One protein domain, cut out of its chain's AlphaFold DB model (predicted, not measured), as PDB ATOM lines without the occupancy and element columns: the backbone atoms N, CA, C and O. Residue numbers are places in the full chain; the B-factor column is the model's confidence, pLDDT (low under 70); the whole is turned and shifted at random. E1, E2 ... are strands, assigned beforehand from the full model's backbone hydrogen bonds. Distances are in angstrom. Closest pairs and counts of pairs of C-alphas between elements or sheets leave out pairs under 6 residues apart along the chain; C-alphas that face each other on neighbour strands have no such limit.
ATOM      1  N   ALA A  10     181.338 195.388  78.569       70.00
ATOM      2  CA  ALA A  10     181.024 196.019  79.855       70.00
ATOM      3  C   ALA A  10     182.227 196.094  80.812       70.00
ATOM      4  O   ALA A  10     182.192 196.838  81.790       70.00
ATOM      5  N   GLY A  11     183.282 195.318  80.552       77.62
ATOM      6  CA  GLY A  11     184.525 195.347  81.320       77.62
ATOM      7  C   GLY A  11     185.545 194.332  80.810       77.62
ATOM      8  O   GLY A  11     185.179 193.327  80.201       77.62
ATOM      9  N   THR A  12     186.829 194.593  81.048       84.50
ATOM     10  CA  THR A  12     187.927 193.661  80.750       84.50
ATOM     11  C   THR A  12     189.030 193.778  81.795       84.50
ATOM     12  O   THR A  12     189.252 194.855  82.351       84.50
ATOM     13  N   TYR A  13     189.708 192.669  82.074       86.00
ATOM     14  CA  TYR A  13     190.812 192.603  83.017       86.00
ATOM     15  C   TYR A  13     191.848 191.554  82.599       86.00
ATOM     16  O   TYR A  13     191.508 190.454  82.164       86.00
ATOM     17  N   GLY A  14     193.122 191.869  82.825       82.25
ATOM     18  CA  GLY A  14     194.248 190.968  82.594       82.25
ATOM     19  C   GLY A  14     194.984 191.206  81.267       82.25
ATOM     20  O   GLY A  14     194.694 192.176  80.564       82.25
ATOM     21  N   PRO A  15     195.960 190.340  80.935       84.31
ATOM     22  CA  PRO A  15     196.352 189.143  81.687       84.31
ATOM     23  C   PRO A  15     197.006 189.452  83.050       84.31
ATOM     24  O   PRO A  15     197.774 190.403  83.177       84.31
ATOM     25  N   ALA A  16     196.720 188.638  84.070       86.38
ATOM     26  CA  ALA A  16     197.264 188.741  85.428       86.38
ATOM     27  C   ALA A  16     197.646 187.361  85.991       86.38
ATOM     28  O   ALA A  16     197.098 186.343  85.574       86.38
ATOM     29  N   ARG A  17     198.594 187.318  86.937       85.19
ATOM     30  CA  ARG A  17     199.048 186.076  87.603       85.19
ATOM     31  C   ARG A  17     198.535 185.909  89.030       85.19
ATOM     32  O   ARG A  17     198.585 184.816  89.584       85.19
ATOM     33  N   ASP A  18     198.038 186.993  89.606       88.31
ATOM     34  CA  ASP A  18     197.559 187.056  90.978       88.31
ATOM     35  C   ASP A  18     196.030 187.082  91.025       88.31
ATOM     36  O   ASP A  18     195.340 187.195  90.008       88.31
ATOM     37  N   SER A  19     195.492 186.985  92.235       90.00
ATOM     38  CA  SER A  19     194.069 187.217  92.475       90.00
ATOM     39  C   SER A  19     193.736 188.695  92.261       90.00
ATOM     40  O   SER A  19     194.515 189.564  92.648       90.00
ATOM     41  N   ALA A  20     192.576 188.988  91.675       91.81
ATOM     42  CA  ALA A  20     192.147 190.363  91.448       91.81
ATOM     43  C   ALA A  20     190.633 190.528  91.547       91.81
ATOM     44  O   ALA A  20     189.862 189.573  91.461       91.81
ATOM     45  N   VAL A  21     190.222 191.783  91.696       90.81
ATOM     46  CA  VAL A  21     188.825 192.201  91.642       90.81
ATOM     47  C   VAL A  21     188.711 193.299  90.597       90.81
ATOM     48  O   VAL A  21     189.494 194.246  90.619       90.81
ATOM     49  N   PHE A  22     187.736 193.184  89.701       89.19
ATOM     50  CA  PHE A  22     187.435 194.227  88.726       89.19
ATOM     51  C   PHE A  22     185.933 194.482  88.651       89.19
ATOM     52  O   PHE A  22     185.123 193.604  88.951       89.19
ATOM     53  N   SER A  23     185.565 195.708  88.293       87.19
ATOM     54  CA  SER A  23     184.170 196.146  88.223       87.19
ATOM     55  C   SER A  23     183.671 196.135  86.782       87.19
ATOM     56  O   SER A  23     184.465 196.252  85.849       87.19
ATOM     57  N   TYR A  24     182.360 196.004  86.613       85.00
ATOM     58  CA  TYR A  24     181.662 196.218  85.351       85.00
ATOM     59  C   TYR A  24     180.468 197.142  85.601       85.00
ATOM     60  O   TYR A  24     179.743 197.000  86.594       85.00
ATOM     61  N   ASP A  25     180.283 198.114  84.715       79.56
ATOM     62  CA  ASP A  25     179.276 199.164  84.876       79.56
ATOM     63  C   ASP A  25     177.895 198.664  84.491       79.56
ATOM     64  O   ASP A  25     177.793 197.814  83.620       79.56
ATOM     65  N   ALA A  26     176.823 199.205  85.070       70.06
ATOM     66  CA  ALA A  26     175.452 198.943  84.628       70.06
ATOM     67  C   ALA A  26     175.217 199.538  83.232       70.06
ATOM     68  O   ALA A  26     175.337 200.745  83.044       70.06
ATOM     69  N   ALA A  27     174.845 198.707  82.262       64.62
ATOM     70  CA  ALA A  27     174.370 199.134  80.946       64.62
ATOM     71  C   ALA A  27     173.556 197.997  80.310       64.62
ATOM     72  O   ALA A  27     173.697 196.844  80.698       64.62
ATOM     73  N   GLY A  28     172.702 198.304  79.341       65.62
ATOM     74  CA  GLY A  28     171.823 197.311  78.714       65.62
ATOM     75  C   GLY A  28     170.408 197.288  79.295       65.62
ATOM     76  O   GLY A  28     170.141 197.752  80.410       65.62
ATOM     77  N   ALA A  29     169.482 196.794  78.481       66.12
ATOM     78  CA  ALA A  29     168.070 196.671  78.779       66.12
ATOM     79  C   ALA A  29     167.799 195.579  79.827       66.12
ATOM     80  O   ALA A  29     168.654 194.771  80.186       66.12
ATOM     81  N   ARG A  30     166.570 195.560  80.355       63.94
ATOM     82  CA  ARG A  30     166.107 194.497  81.266       63.94
ATOM     83  C   ARG A  30     166.105 193.112  80.611       63.94
ATOM     84  O   ARG A  30     166.317 192.142  81.329       63.94
ATOM     85  N   GLU A  31     165.873 193.079  79.302       66.69
ATOM     86  CA  GLU A  31     165.780 191.870  78.476       66.69
ATOM     87  C   GLU A  31     167.167 191.351  78.054       66.69
ATOM     88  O   GLU A  31     167.303 190.203  77.644       66.69
ATOM     89  N   ASP A  32     168.209 192.181  78.185       71.88
ATOM     90  CA  ASP A  32     169.563 191.809  77.793       71.88
ATOM     91  C   ASP A  32     170.179 190.830  78.799       71.88
ATOM     92  O   ASP A  32     169.963 190.880  80.022       71.88
ATOM     93  N   SER A  33     171.051 189.984  78.268       76.00
ATOM     94  CA  SER A  33     171.887 189.085  79.040       76.00
ATOM     95  C   SER A  33     173.288 189.648  79.227       76.00
ATOM     96  O   SER A  33     173.875 190.280  78.348       76.00
ATOM     97  N   ILE A  34     173.847 189.401  80.406       77.81
ATOM     98  CA  ILE A  34     175.266 189.631  80.678       77.81
ATOM     99  C   ILE A  34     176.026 188.324  80.468       77.81
ATOM    100  O   ILE A  34     175.587 187.287  80.955       77.81
ATOM    101  N   ARG A  35     177.146 188.379  79.744       79.38
ATOM    102  CA  ARG A  35     178.024 187.241  79.454       79.38
ATOM    103  C   ARG A  35     179.363 187.474  80.145       79.38
ATOM    104  O   ARG A  35     179.948 188.544  80.008       79.38
ATOM    105  N   PHE A  36     179.848 186.489  80.887       80.75
ATOM    106  CA  PHE A  36     181.167 186.536  81.515       80.75
ATOM    107  C   PHE A  36     182.074 185.532  80.819       80.75
ATOM    108  O   PHE A  36     181.730 184.360  80.754       80.75
ATOM    109  N   SER A  37     183.240 185.959  80.349       80.69
ATOM    110  CA  SER A  37     184.190 185.076  79.675       80.69
ATOM    111  C   SER A  37     185.526 185.127  80.410       80.69
ATOM    112  O   SER A  37     186.051 186.200  80.700       80.69
ATOM    113  N   PHE A  38     186.083 183.960  80.740       82.06
ATOM    114  CA  PHE A  38     187.365 183.838  81.433       82.06
ATOM    115  C   PHE A  38     188.302 182.943  80.645       82.06
ATOM    116  O   PHE A  38     187.906 181.917  80.104       82.06
ATOM    117  N   GLN A  39     189.560 183.343  80.624       82.12
ATOM    118  CA  GLN A  39     190.653 182.674  79.951       82.12
ATOM    119  C   GLN A  39     191.730 182.410  80.995       82.12
ATOM    120  O   GLN A  39     192.112 183.328  81.720       82.12
ATOM    121  N   CYS A  40     192.214 181.174  81.111       84.62
ATOM    122  CA  CYS A  40     193.319 180.871  82.010       84.62
ATOM    123  C   CYS A  40     194.278 179.816  81.461       84.62
ATOM    124  O   CYS A  40     193.877 178.857  80.807       84.62
ATOM    125  N   GLN A  41     195.560 180.012  81.761       84.38
ATOM    126  CA  GLN A  41     196.673 179.163  81.363       84.38
ATOM    127  C   GLN A  41     197.523 178.814  82.583       84.38
ATOM    128  O   GLN A  41     197.850 179.678  83.400       84.38
ATOM    129  N   GLY A  42     197.937 177.551  82.669       83.88
ATOM    130  CA  GLY A  42     198.748 177.033  83.767       83.88
ATOM    131  C   GLY A  42     198.008 175.947  84.533       83.88
ATOM    132  O   GLY A  42     196.815 175.747  84.355       83.88
ATOM    133  N   SER A  43     198.729 175.209  85.373       84.12
ATOM    134  CA  SER A  43     198.136 174.118  86.148       84.12
ATOM    135  C   SER A  43     197.536 174.670  87.437       84.12
ATOM    136  O   SER A  43     198.271 175.118  88.314       84.12
ATOM    137  N   GLY A  44     196.210 174.640  87.554       86.19
ATOM    138  CA  GLY A  44     195.519 175.058  88.770       86.19
ATOM    139  C   GLY A  44     194.038 175.335  88.550       86.19
ATOM    140  O   GLY A  44     193.540 175.275  87.434       86.19
ATOM    141  N   THR A  45     193.329 175.667  89.629       86.88
ATOM    142  CA  THR A  45     191.901 175.997  89.579       86.88
ATOM    143  C   THR A  45     191.692 177.478  89.882       86.88
ATOM    144  O   THR A  45     191.941 177.919  91.006       86.88
ATOM    145  N   LEU A  46     191.206 178.235  88.901       87.00
ATOM    146  CA  LEU A  46     190.754 179.613  89.078       87.00
ATOM    147  C   LEU A  46     189.383 179.598  89.767       87.00
ATOM    148  O   LEU A  46     188.500 178.842  89.369       87.00
ATOM    149  N   LYS A  47     189.170 180.419  90.797       90.00
ATOM    150  CA  LYS A  47     187.839 180.578  91.411       90.00
ATOM    151  C   LYS A  47     187.271 181.932  91.036       90.00
ATOM    152  O   LYS A  47     187.905 182.948  91.313       90.00
ATOM    153  N   VAL A  48     186.076 181.939  90.460       88.75
ATOM    154  CA  VAL A  48     185.371 183.162  90.084       88.75
ATOM    155  C   VAL A  48     184.133 183.310  90.955       88.75
ATOM    156  O   VAL A  48     183.325 182.390  91.066       88.75
ATOM    157  N   ARG A  49     183.976 184.487  91.562       90.62
ATOM    158  CA  ARG A  49     182.809 184.863  92.359       90.62
ATOM    159  C   ARG A  49     182.215 186.162  91.833       90.62
ATOM    160  O   ARG A  49     182.925 187.148  91.650       90.62
ATOM    161  N   ILE A  50     180.898 186.174  91.667       88.44
ATOM    162  CA  ILE A  50     180.125 187.341  91.236       88.44
ATOM    163  C   ILE A  50     179.076 187.613  92.320       88.44
ATOM    164  O   ILE A  50     178.010 186.992  92.313       88.44
ATOM    165  N   PRO A  51     179.372 188.496  93.295       87.88
ATOM    166  CA  PRO A  51     178.530 188.683  94.474       87.88
ATOM    167  C   PRO A  51     177.092 189.086  94.151       87.88
ATOM    168  O   PRO A  51     176.170 188.562  94.762       87.88
ATOM    169  N   VAL A  52     176.897 189.958  93.157       85.50
ATOM    170  CA  VAL A  52     175.565 190.465  92.779       85.50
ATOM    171  C   VAL A  52     174.659 189.397  92.164       85.50
ATOM    172  O   VAL A  52     173.446 189.559  92.161       85.50
ATOM    173  N   LEU A  53     175.240 188.297  91.674       81.94
ATOM    174  CA  LEU A  53     174.510 187.139  91.152       81.94
ATOM    175  C   LEU A  53     174.480 185.972  92.146       81.94
ATOM    176  O   LEU A  53     173.959 184.911  91.821       81.94
ATOM    177  N   HIS A  54     175.088 186.127  93.329       84.00
ATOM    178  CA  HIS A  54     175.332 185.033  94.273       84.00
ATOM    179  C   HIS A  54     176.009 183.804  93.630       84.00
ATOM    180  O   HIS A  54     175.877 182.682  94.119       84.00
ATOM    181  N   ARG A  63     197.484 173.098  81.162       63.38
ATOM    182  CA  ARG A  63     198.822 173.506  80.703       63.38
ATOM    183  C   ARG A  63     198.913 173.753  79.179       63.38
ATOM    184  O   ARG A  63     200.017 173.740  78.642       63.38
ATOM    185  N   GLY A  64     197.777 173.920  78.499       56.31
ATOM    186  CA  GLY A  64     197.677 174.178  77.057       56.31
ATOM    187  C   GLY A  64     197.582 175.668  76.712       56.31
ATOM    188  O   GLY A  64     197.487 176.511  77.605       56.31
ATOM    189  N   ASP A  65     197.602 175.990  75.418       51.50
ATOM    190  CA  ASP A  65     197.115 177.281  74.920       51.50
ATOM    191  C   ASP A  65     195.634 177.415  75.251       51.50
ATOM    192  O   ASP A  65     194.908 176.424  75.158       51.50
ATOM    193  N   LEU A  66     195.237 178.622  75.669       49.25
ATOM    194  CA  LEU A  66     193.893 179.007  76.099       49.25
ATOM    195  C   LEU A  66     192.820 178.253  75.305       49.25
ATOM    196  O   LEU A  66     192.492 178.676  74.194       49.25
ATOM    197  N   PRO A  67     192.251 177.150  75.828       46.56
ATOM    198  CA  PRO A  67     191.078 176.631  75.187       46.56
ATOM    199  C   PRO A  67     189.963 177.618  75.504       46.56
ATOM    200  O   PRO A  67     189.869 178.156  76.608       46.56
ATOM    201  N   GLU A  68     189.122 177.791  74.504       43.78
ATOM    202  CA  GLU A  68     187.792 178.391  74.424       43.78
ATOM    203  C   GLU A  68     186.806 177.938  75.529       43.78
ATOM    204  O   GLU A  68     185.598 177.974  75.354       43.78
ATOM    205  N   ARG A  69     187.283 177.480  76.694       46.53
ATOM    206  CA  ARG A  69     186.498 177.227  77.901       46.53
ATOM    207  C   ARG A  69     186.255 178.539  78.643       46.53
ATOM    208  O   ARG A  69     186.631 178.702  79.802       46.53
ATOM    209  N   GLY A  70     185.597 179.464  77.948       49.78
ATOM    210  CA  GLY A  70     184.768 180.460  78.606       49.78
ATOM    211  C   GLY A  70     183.563 179.738  79.202       49.78
ATOM    212  O   GLY A  70     182.935 178.917  78.539       49.78
ATOM    213  N   VAL A  71     183.262 179.979  80.475       54.09
ATOM    214  CA  VAL A  71     181.937 179.629  80.994       54.09
ATOM    215  C   VAL A  71     181.047 180.809  80.657       54.09
ATOM    216  O   VAL A  71     180.954 181.743  81.443       54.09
ATOM    217  N   ASP A  72     180.438 180.783  79.478       56.50
ATOM    218  CA  ASP A  72     179.458 181.788  79.097       56.50
ATOM    219  C   ASP A  72     178.125 181.435  79.755       56.50
ATOM    220  O   ASP A  72     177.474 180.450  79.416       56.50
ATOM    221  N   PHE A  73     177.717 182.231  80.735       61.59
ATOM    222  CA  PHE A  73     176.372 182.159  81.290       61.59
ATOM    223  C   PHE A  73     175.696 183.503  81.082       61.59
ATOM    224  O   PHE A  73     176.158 184.529  81.579       61.59
ATOM    225  N   ALA A  74     174.607 183.460  80.325       62.84
ATOM    226  CA  ALA A  74     173.663 184.544  80.168       62.84
ATOM    227  C   ALA A  74     172.718 184.540  81.374       62.84
ATOM    228  O   ALA A  74     172.053 183.543  81.652       62.84
ATOM    229  N   VAL A  75     172.666 185.649  82.107       67.44
ATOM    230  CA  VAL A  75     171.619 185.872  83.109       67.44
ATOM    231  C   VAL A  75     170.833 187.133  82.751       67.44
ATOM    232  O   VAL A  75     171.460 188.119  82.341       67.44
ATOM    233  N   PRO A  76     169.496 187.143  82.938       68.12
ATOM    234  CA  PRO A  76     168.647 188.311  82.700       68.12
ATOM    235  C   PRO A  76     168.894 189.369  83.783       68.12
ATOM    236  O   PRO A  76     168.149 189.529  84.754       68.12
ATOM    237  N   ALA A  77     170.038 190.039  83.671       68.50
ATOM    238  CA  ALA A  77     170.558 190.973  84.656       68.50
ATOM    239  C   ALA A  77     171.531 191.996  84.050       68.50
ATOM    240  O   ALA A  77     172.307 192.596  84.793       68.50
ATOM    241  N   ALA A  78     171.504 192.223  82.729       68.62
ATOM    242  CA  ALA A  78     172.455 193.115  82.055       68.62
ATOM    243  C   ALA A  78     172.525 194.518  82.669       68.62
ATOM    244  O   ALA A  78     173.618 195.054  82.843       68.62
ATOM    245  N   ARG A  79     171.385 195.052  83.124       72.69
ATOM    246  CA  ARG A  79     171.281 196.337  83.837       72.69
ATOM    247  C   ARG A  79     172.025 196.424  85.176       72.69
ATOM    248  O   ARG A  79     172.081 197.508  85.750       72.69
ATOM    249  N   LEU A  80     172.501 195.316  85.745       79.19
ATOM    250  CA  LEU A  80     173.208 195.340  87.024       79.19
ATOM    251  C   LEU A  80     174.666 195.756  86.807       79.19
ATOM    252  O   LEU A  80     175.345 195.231  85.929       79.19
ATOM    253  N   ALA A  81     175.149 196.679  87.639       83.06
ATOM    254  CA  ALA A  81     176.577 196.900  87.848       83.06
ATOM    255  C   ALA A  81     177.073 195.927  88.919       83.06
ATOM    256  O   ALA A  81     176.312 195.535  89.811       83.06
ATOM    257  N   GLY A  82     178.352 195.574  88.881       87.31
ATOM    258  CA  GLY A  82     178.906 194.696  89.897       87.31
ATOM    259  C   GLY A  82     180.413 194.563  89.841       87.31
ATOM    260  O   GLY A  82     181.108 195.242  89.093       87.31
ATOM    261  N   THR A  83     180.910 193.651  90.668       89.88
ATOM    262  CA  THR A  83     182.324 193.288  90.722       89.88
ATOM    263  C   THR A  83     182.485 191.806  90.461       89.88
ATOM    264  O   THR A  83     181.722 190.997  90.988       89.88
ATOM    265  N   GLY A  91     201.183 180.442  89.643       82.50
ATOM    266  CA  GLY A  91     201.534 179.809  88.365       82.50
ATOM    267  C   GLY A  91     200.399 179.723  87.338       82.50
ATOM    268  O   GLY A  91     200.624 179.187  86.253       82.50
ATOM    269  N   VAL A  92     199.219 180.277  87.636       87.25
ATOM    270  CA  VAL A  92     198.136 180.479  86.661       87.25
ATOM    271  C   VAL A  92     198.153 181.923  86.162       87.25
ATOM    272  O   VAL A  92     198.166 182.856  86.955       87.25
ATOM    273  N   THR A  93     198.146 182.115  84.843       88.00
ATOM    274  CA  THR A  93     197.903 183.421  84.207       88.00
ATOM    275  C   THR A  93     196.478 183.438  83.672       88.00
ATOM    276  O   THR A  93     196.059 182.467  83.046       88.00
ATOM    277  N   TRP A  94     195.726 184.507  83.911       88.19
ATOM    278  CA  TRP A  94     194.324 184.594  83.514       88.19
ATOM    279  C   TRP A  94     193.942 185.979  82.992       88.19
ATOM    280  O   TRP A  94     194.553 186.983  83.351       88.19
ATOM    281  N   ALA A  95     192.912 186.020  82.155       88.44
ATOM    282  CA  ALA A  95     192.235 187.224  81.694       88.44
ATOM    283  C   ALA A  95     190.718 186.999  81.762       88.44
ATOM    284  O   ALA A  95     190.247 185.862  81.710       88.44
ATOM    285  N   GLY A  96     189.949 188.069  81.913       85.94
ATOM    286  CA  GLY A  96     188.495 187.996  81.983       85.94
ATOM    287  C   GLY A  96     187.843 189.189  81.308       85.94
ATOM    288  O   GLY A  96     188.366 190.300  81.350       85.94
ATOM    289  N   SER A  97     186.685 188.964  80.705       84.75
ATOM    290  CA  SER A  97     185.869 189.998  80.086       84.75
ATOM    291  C   SER A  97     184.397 189.806  80.429       84.75
ATOM    292  O   SER A  97     183.938 188.719  80.786       84.75
ATOM    293  N   VAL A  98     183.660 190.907  80.355       83.12
ATOM    294  CA  VAL A  98     182.215 190.945  80.550       83.12
ATOM    295  C   VAL A  98     181.611 191.573  79.307       83.12
ATOM    296  O   VAL A  98     181.921 192.717  78.973       83.12
ATOM    297  N   GLY A  99     180.789 190.807  78.604       78.94
ATOM    298  CA  GLY A  99     180.037 191.226  77.429       78.94
ATOM    299  C   GLY A  99     178.549 191.356  77.731       78.94
ATOM    300  O   GLY A  99     178.057 190.908  78.771       78.94
ATOM    301  N   ARG A 100     177.831 191.983  76.804       76.69
ATOM    302  CA  ARG A 100     176.377 192.142  76.830       76.69
ATOM    303  C   ARG A 100     175.806 191.809  75.464       76.69
ATOM    304  O   ARG A 100     176.496 191.973  74.462       76.69
ATOM    305  N   GLY A 101     174.568 191.344  75.448       65.56
ATOM    306  CA  GLY A 101     173.814 191.109  74.224       65.56
ATOM    307  C   GLY A 101     172.419 190.593  74.538       65.56
ATOM    308  O   GLY A 101     172.144 190.193  75.674       65.56
ATOM    309  N   GLU A 102     171.551 190.589  73.533       56.88
ATOM    310  CA  GLU A 102     170.313 189.818  73.588       56.88
ATOM    311  C   GLU A 102     170.665 188.368  73.946       56.88
ATOM    312  O   GLU A 102     171.678 187.831  73.482       56.88
ATOM    313  N   ALA A 103     169.883 187.754  74.841       49.94
ATOM    314  CA  ALA A 103     169.956 186.311  74.992       49.94
ATOM    315  C   ALA A 103     169.743 185.739  73.590       49.94
ATOM    316  O   ALA A 103     168.706 186.006  72.985       49.94
TER     317      ALA A 103
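This is residues 10 to 54, 63 to 83 and 91 to 103 of the 120 residues of an uncharacterized protein of Actinospica acidiphila (UniProt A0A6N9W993). You will see a long, narrow trough: a three-stranded sheet, E1, E5 and E3, makes its floor, while E2 near E1 and E4 near E3 stand over the same side and leave the trough open between them. Residues 63 to 83, with no named element, run along E3 and then across one end to E2. The printed part has 79 residues, no named helix and five strands, E1 to E5 in chain order; the sheet order E1, E5, E3 is antiparallel throughout. The class is all strand, though only 39 residues are in named strands. The whole is compact, with a radius of gyration of the C-alphas of 13.0 A, yet elongated, spanning 39 by 22 by 19 A.

Find C-alpha 10 at (181.024, 196.019, 79.855), where E1 begins, residues 10 to 16. E2 follows, residues 20 to 24, then E3, residues 32 to 41, 30.1 A long. E4 is residues 44 to 50, 19.8 A. E5, residues 93 to 102, runs 30.2 A to C-alpha 102 at (170.313, 189.818, 73.588).

Look at E1 and inner strand E5: N 13 and O 96 are 2.8 A apart, within hydrogen-bond range. Between E5 and E3, N 37 and O 97 are within range at 2.9 A. E2 and E4 pair with no named strand and are apart. The closest C-alphas of E1 and E2 are Gly 11 and Tyr 24, 5.0 A; of E3 and E4, Cys 40 and Leu 46, 7.6 A. Residues 75 to 76 pair antiparallel with 33 to 34 of E3, and 82 to 83 with 23 to 24 of E2.

The C-alphas farthest apart, Glu 31 and Gly 91, are 39.0 A apart. Cuts separate C-alphas 54 and 63 by 29.5 A and C-alphas 83 and 91 by 23.6 A. Of the links printed whole, none is long. pLDDT is under 70 at residues 27 to 31, 63 to 78 and 101 to 103.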